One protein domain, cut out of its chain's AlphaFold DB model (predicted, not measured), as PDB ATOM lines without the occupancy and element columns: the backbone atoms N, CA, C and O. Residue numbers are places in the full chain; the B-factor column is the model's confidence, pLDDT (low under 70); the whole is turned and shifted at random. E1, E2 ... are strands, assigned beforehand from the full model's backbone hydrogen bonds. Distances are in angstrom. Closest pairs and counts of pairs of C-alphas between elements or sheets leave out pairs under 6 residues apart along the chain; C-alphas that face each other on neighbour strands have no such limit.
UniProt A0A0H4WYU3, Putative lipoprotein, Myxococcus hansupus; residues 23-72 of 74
ATOM      1  N   GLN A  23     203.675 232.272 173.750       67.00
ATOM      2  CA  GLN A  23     203.204 233.056 174.886       67.00
ATOM      3  C   GLN A  23     202.434 234.251 174.346       67.00
ATOM      4  O   GLN A  23     202.906 234.901 173.421       67.00
ATOM      5  N   PHE A  24     201.265 234.522 174.919       63.34
ATOM      6  CA  PHE A  24     200.500 235.730 174.642       63.34
ATOM      7  C   PHE A  24     200.677 236.685 175.817       63.34
ATOM      8  O   PHE A  24     200.420 236.317 176.963       63.34
ATOM      9  N   ASP A  25     201.110 237.906 175.537       70.94
ATOM     10  CA  ASP A  25     200.958 239.023 176.462       70.94
ATOM     11  C   ASP A  25     199.667 239.797 176.133       70.94
ATOM     12  O   ASP A  25     198.932 239.473 175.196       70.94
ATOM     13  N   ARG A  26     199.378 240.857 176.896       76.44
ATOM     14  CA  ARG A  26     198.213 241.724 176.636       76.44
ATOM     15  C   ARG A  26     198.286 242.464 175.293       76.44
ATOM     16  O   ARG A  26     197.278 243.014 174.864       76.44
ATOM     17  N   ALA A  27     199.451 242.491 174.650       78.31
ATOM     18  CA  ALA A  27     199.666 243.093 173.341       78.31
ATOM     19  C   ALA A  27     199.555 242.069 172.192       78.31
ATOM     20  O   ALA A  27     199.798 242.426 171.038       78.31
ATOM     21  N   CYS A  28     199.160 240.818 172.478       71.44
ATOM     22  CA  CYS A  28     199.106 239.716 171.511       71.44
ATOM     23  C   CYS A  28     200.452 239.470 170.812       71.44
ATOM     24  O   CYS A  28     200.510 239.103 169.634       71.44
ATOM     25  N   THR A  29     201.548 239.686 171.532       80.62
ATOM     26  CA  THR A  29     202.894 239.476 171.021       80.62
ATOM     27  C   THR A  29     203.136 237.994 170.755       80.62
ATOM     28  O   THR A  29     202.886 237.158 171.615       80.62
ATOM     29  N   ILE A  30     203.649 237.655 169.569       85.44
ATOM     30  CA  ILE A  30     204.035 236.278 169.238       85.44
ATOM     31  C   ILE A  30     205.542 236.135 169.416       85.44
ATOM     32  O   ILE A  30     206.322 236.830 168.758       85.44
ATOM     33  N   THR A  31     205.949 235.179 170.243       87.19
ATOM     34  CA  THR A  31     207.347 234.777 170.419       87.19
ATOM     35  C   THR A  31     207.617 233.425 169.765       87.19
ATOM     36  O   THR A  31     206.774 232.531 169.810       87.19
ATOM     37  N   LYS A  32     208.805 233.249 169.185       88.50
ATOM     38  CA  LYS A  32     209.306 231.964 168.678       88.50
ATOM     39  C   LYS A  32     210.611 231.624 169.386       88.50
ATOM     40  O   LYS A  32     211.564 232.387 169.283       88.50
ATOM     41  N   LEU A  33     210.646 230.472 170.050       88.56
ATOM     42  CA  LEU A  33     211.845 229.898 170.656       88.56
ATOM     43  C   LEU A  33     212.444 228.840 169.722       88.56
ATOM     44  O   LEU A  33     211.740 227.931 169.290       88.56
ATOM     45  N   VAL A  34     213.738 228.953 169.440       90.69
ATOM     46  CA  VAL A  34     214.554 227.930 168.782       90.69
ATOM     47  C   VAL A  34     215.587 227.465 169.809       90.69
ATOM     48  O   VAL A  34     216.547 228.182 170.064       90.69
ATOM     49  N   PRO A  35     215.393 226.318 170.475       84.88
ATOM     50  CA  PRO A  35     216.169 225.993 171.671       84.88
ATOM     51  C   PRO A  35     217.586 225.469 171.384       84.88
ATOM     52  O   PRO A  35     218.428 225.518 172.276       84.88
ATOM     53  N   ASN A  36     217.854 224.964 170.171       88.81
ATOM     54  CA  ASN A  36     219.143 224.365 169.788       88.81
ATOM     55  C   ASN A  36     219.648 223.326 170.815       88.81
ATOM     56  O   ASN A  36     220.786 223.369 171.287       88.81
ATOM     57  N   LEU A  37     218.765 222.398 171.204       83.88
ATOM     58  CA  LEU A  37     219.083 221.346 172.174       83.88
ATOM     59  C   LEU A  37     220.144 220.390 171.614       83.88
ATOM     60  O   LEU A  37     220.092 220.019 170.444       83.88
ATOM     61  N   GLY A  38     221.091 219.984 172.463       84.12
ATOM     62  CA  GLY A  38     222.152 219.042 172.088       84.12
ATOM     63  C   GLY A  38     223.252 219.615 171.184       84.12
ATOM     64  O   GLY A  38     224.110 218.856 170.750       84.12
ATOM     65  N   SER A  39     223.253 220.924 170.907       86.38
ATOM     66  CA  SER A  39     224.350 221.614 170.210       86.38
ATOM     67  C   SER A  39     225.000 222.679 171.099       86.38
ATOM     68  O   SER A  39     224.451 223.038 172.138       86.38
ATOM     69  N   GLU A  40     226.152 223.217 170.698       88.75
ATOM     70  CA  GLU A  40     226.776 224.370 171.373       88.75
ATOM     71  C   GLU A  40     226.159 225.716 170.958       88.75
ATOM     72  O   GLU A  40     226.370 226.731 171.620       88.75
ATOM     73  N   GLN A  41     225.359 225.742 169.886       91.69
ATOM     74  CA  GLN A  41     224.729 226.968 169.399       91.69
ATOM     75  C   GLN A  41     223.742 227.499 170.449       91.69
ATOM     76  O   GLN A  41     222.906 226.721 170.913       91.69
ATOM     77  N   PRO A  42     223.772 228.791 170.814       93.62
ATOM     78  CA  PRO A  42     222.805 229.358 171.747       93.62
ATOM     79  C   PRO A  42     221.367 229.104 171.294       93.62
ATOM     80  O   PRO A  42     221.081 229.079 170.096       93.62
ATOM     81  N   GLY A  43     220.450 228.935 172.242       93.06
ATOM     82  CA  GLY A  43     219.031 229.041 171.925       93.06
ATOM     83  C   GLY A  43     218.700 230.473 171.500       93.06
ATOM     84  O   GLY A  43     219.377 231.421 171.890       93.06
ATOM     85  N   GLU A  44     217.657 230.646 170.705       94.19
ATOM     86  CA  GLU A  44     217.281 231.930 170.121       94.19
ATOM     87  C   GLU A  44     215.806 232.219 170.389       94.19
ATOM     88  O   GLU A  44     214.935 231.365 170.202       94.19
ATOM     89  N   VAL A  45     215.509 233.448 170.792       91.94
ATOM     90  CA  VAL A  45     214.152 233.929 171.044       91.94
ATOM     91  C   VAL A  45     213.857 235.071 170.093       91.94
ATOM     92  O   VAL A  45     214.549 236.088 170.065       91.94
ATOM     93  N   TYR A  46     212.794 234.911 169.316       92.25
ATOM     94  CA  TYR A  46     212.364 235.877 168.322       92.25
ATOM     95  C   TYR A  46     211.008 236.471 168.667       92.25
ATOM     96  O   TYR A  46     210.095 235.754 169.063       92.25
ATOM     97  N   LEU A  47     210.849 237.758 168.386       90.62
ATOM     98  CA  LEU A  47     209.584 238.475 168.422       90.62
ATOM     99  C   LEU A  47     209.000 238.608 167.021       90.62
ATOM    100  O   LEU A  47     209.705 238.980 166.076       90.62
ATOM    101  N   ARG A  48     207.697 238.373 166.868       88.88
ATOM    102  CA  ARG A  48     207.002 238.682 165.622       88.88
ATOM    103  C   ARG A  48     206.741 240.181 165.543       88.88
ATOM    104  O   ARG A  48     205.898 240.715 166.252       88.88
ATOM    105  N   GLN A  49     207.420 240.850 164.618       87.81
ATOM    106  CA  GLN A  49     207.176 242.251 164.291       87.81
ATOM    107  C   GLN A  49     206.662 242.350 162.856       87.81
ATOM    108  O   GLN A  49     207.403 242.155 161.886       87.81
ATOM    109  N   ARG A  50     205.366 242.648 162.703       85.44
ATOM    110  CA  ARG A  50     204.670 242.657 161.404       85.44
ATOM    111  C   ARG A  50     204.888 241.331 160.654       85.44
ATOM    112  O   ARG A  50     204.437 240.276 161.090       85.44
ATOM    113  N   LYS A  51     205.597 241.378 159.520       87.25
ATOM    114  CA  LYS A  51     205.899 240.224 158.663       87.25
ATOM    115  C   LYS A  51     207.293 239.619 158.911       87.25
ATOM    116  O   LYS A  51     207.683 238.708 158.184       87.25
ATOM    117  N   ARG A  52     208.037 240.079 159.926       90.56
ATOM    118  CA  ARG A  52     209.424 239.667 160.214       90.56
ATOM    119  C   ARG A  52     209.575 239.098 161.628       90.56
ATOM    120  O   ARG A  52     208.760 239.370 162.505       90.56
ATOM    121  N   TRP A  53     210.607 238.283 161.823       92.12
ATOM    122  CA  TRP A  53     211.041 237.799 163.134       92.12
ATOM    123  C   TRP A  53     212.269 238.611 163.558       92.12
ATOM    124  O   TRP A  53     213.272 238.573 162.851       92.12
ATOM    125  N   LYS A  54     212.180 239.370 164.656       93.25
ATOM    126  CA  LYS A  54     213.317 240.088 165.260       93.25
ATOM    127  C   LYS A  54     213.916 239.193 166.343       93.25
ATOM    128  O   LYS A  54     213.159 238.748 167.198       93.25
ATOM    129  N   LEU A  55     215.220 238.925 166.318       94.19
ATOM    130  CA  LEU A  55     215.904 238.277 167.442       94.19
ATOM    131  C   LEU A  55     215.875 239.242 168.638       94.19
ATOM    132  O   LEU A  55     216.263 240.398 168.491       94.19
ATOM    133  N   VAL A  56     215.352 238.793 169.776       93.88
ATOM    134  CA  VAL A  56     215.198 239.610 170.996       93.88
ATOM    135  C   VAL A  56     215.816 238.964 172.228       93.88
ATOM    136  O   VAL A  56     216.028 239.649 173.221       93.88
ATOM    137  N   GLY A  57     216.145 237.672 172.167       94.38
ATOM    138  CA  GLY A  57     216.876 237.006 173.235       94.38
ATOM    139  C   GLY A  57     217.736 235.855 172.733       94.38
ATOM    140  O   GLY A  57     217.446 235.258 171.695       94.38
ATOM    141  N   ILE A  58     218.761 235.523 173.507       95.75
ATOM    142  CA  ILE A  58     219.549 234.298 173.377       95.75
ATOM    143  C   ILE A  58     219.476 233.492 174.674       95.75
ATOM    144  O   ILE A  58     219.344 234.052 175.758       95.75
ATOM    145  N   ILE A  59     219.584 232.173 174.572       93.50
ATOM    146  CA  ILE A  59     219.747 231.269 175.711       93.50
ATOM    147  C   ILE A  59     221.162 230.716 175.616       93.50
ATOM    148  O   ILE A  59     221.467 229.950 174.695       93.50
ATOM    149  N   LYS A  60     222.037 231.136 176.532       93.06
ATOM    150  CA  LYS A  60     223.420 230.645 176.586       93.06
ATOM    151  C   LYS A  60     223.434 229.141 176.813       93.06
ATOM    152  O   LYS A  60     222.454 228.564 177.279       93.06
ATOM    153  N   ASN A  61     224.550 228.498 176.484       90.19
ATOM    154  CA  ASN A  61     224.634 227.048 176.590       90.19
ATOM    155  C   ASN A  61     224.416 226.567 178.038       90.19
ATOM    156  O   ASN A  61     223.659 225.619 178.242       90.19
ATOM    157  N   GLU A  62     224.976 227.270 179.034       90.00
ATOM    158  CA  GLU A  62     224.722 226.995 180.459       90.00
ATOM    159  C   GLU A  62     223.251 227.173 180.884       90.00
ATOM    160  O   GLU A  62     222.785 226.517 181.814       90.00
ATOM    161  N   ASP A  63     222.494 227.993 180.155       91.00
ATOM    162  CA  ASP A  63     221.128 228.391 180.492       91.00
ATOM    163  C   ASP A  63     220.054 227.582 179.748       91.00
ATOM    164  O   ASP A  63     218.860 227.793 179.968       91.00
ATOM    165  N   LYS A  64     220.432 226.630 178.886       85.44
ATOM    166  CA  LYS A  64     219.479 225.835 178.085       85.44
ATOM    167  C   LYS A  64     218.544 224.968 178.915       85.44
ATOM    168  O   LYS A  64     217.370 224.853 178.575       85.44
ATOM    169  N   GLY A  65     219.059 224.359 179.982       85.12
ATOM    170  CA  GLY A  65     218.270 223.546 180.913       85.12
ATOM    171  C   GLY A  65     217.172 224.353 181.616       85.12
ATOM    172  O   GLY A  65     216.001 223.996 181.496       85.12
ATOM    173  N   PRO A  66     217.517 225.449 182.320       85.88
ATOM    174  CA  PRO A  66     216.521 226.299 182.972       85.88
ATOM    175  C   PRO A  66     215.720 227.175 181.994       85.88
ATOM    176  O   PRO A  66     214.618 227.614 182.324       85.88
ATOM    177  N   GLY A  67     216.244 227.429 180.793       84.75
ATOM    178  CA  GLY A  67     215.620 228.276 179.779       84.75
ATOM    179  C   GLY A  67     215.752 229.774 180.060       84.75
ATOM    180  O   GLY A  67     214.844 230.530 179.705       84.75
ATOM    181  N   PHE A  68     216.840 230.216 180.707       90.31
ATOM    182  CA  PHE A  68     217.060 231.641 180.968       90.31
ATOM    183  C   PHE A  68     217.419 232.384 179.682       90.31
ATOM    184  O   PHE A  68     218.327 232.007 178.943       90.31
ATOM    185  N   VAL A  69     216.677 233.455 179.414       91.44
ATOM    186  CA  VAL A  69     216.838 234.270 178.211       91.44
ATOM    187  C   VAL A  69     217.620 235.526 178.572       91.44
ATOM    188  O   VAL A  69     217.189 236.300 179.422       91.44
ATOM    189  N   THR A  70     218.751 235.736 177.902       93.88
ATOM    190  CA  THR A  70     219.502 236.998 177.908       93.88
ATOM    191  C   THR A  70     218.993 237.871 176.763       93.88
ATOM    192  O   THR A  70     218.886 237.386 175.635       93.88
ATOM    193  N   SER A  71     218.656 239.134 177.033       93.31
ATOM    194  CA  SER A  71     218.274 240.099 175.994       93.31
ATOM    195  C   SER A  71     219.437 240.331 175.023       93.31
ATOM    196  O   SER A  71     220.597 240.277 175.415       93.31
ATOM    197  N   VAL A  72     219.132 240.566 173.745       90.75
ATOM    198  CA  VAL A  72     220.153 240.904 172.725       90.75
ATOM    199  C   VAL A  72     220.354 242.420 172.629       90.75
ATOM    200  O   VAL A  72     221.333 242.866 172.046       90.75
TER     201      VAL A  72
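AT A GLANCE: This is residues 23 to 72 of the 74 residues of the protein "Putative lipoprotein" of Myxococcus hansupus (UniProt A0A0H4WYU3). This domain has little regular structure: a narrow twisted sheet of three strands in a meander, each the antiparallel neighbour of the one before, with a tail, residues 60 to 72, that folds back to pair with E3. The printed part has 50 residues, 19 of them in E1, E2 and E3, in that order along the chain and across the sheet; the class is all strand. It is only just compact, close to loose, with a radius of gyration of the C-alphas of 11.4 A, and spans 31 by 19 by 17 A.

HOW THE PARTS SIT: E1, residues 31 to 34, and E2, residues 43 to 49, form an antiparallel hairpin at 152 degrees; N 32 and O 46, 2.8 A apart, are within hydrogen-bond range. E2 and E3, residues 52 to 59, form another at 150 degrees, with N 49 and O 52 within range at 2.9 A. E3 bends by 54 degrees at residue 56, and residues 57 to 58 pair antiparallel with residues 70 to 71.

IN THESE COORDINATES: E1 runs 10.1 A from C-alpha 31 at (207.347, 234.777, 170.419). E2 runs 19.3 A and E3 20.4 A, to C-alpha 59 at (219.747, 231.269, 175.711).

THE WHOLE: The C-alphas farthest apart, of Arg 26 and Glu 40, are 33.8 A apart. The printed part has no cut and no long link. Residues 23 to 24 have pLDDT under 70.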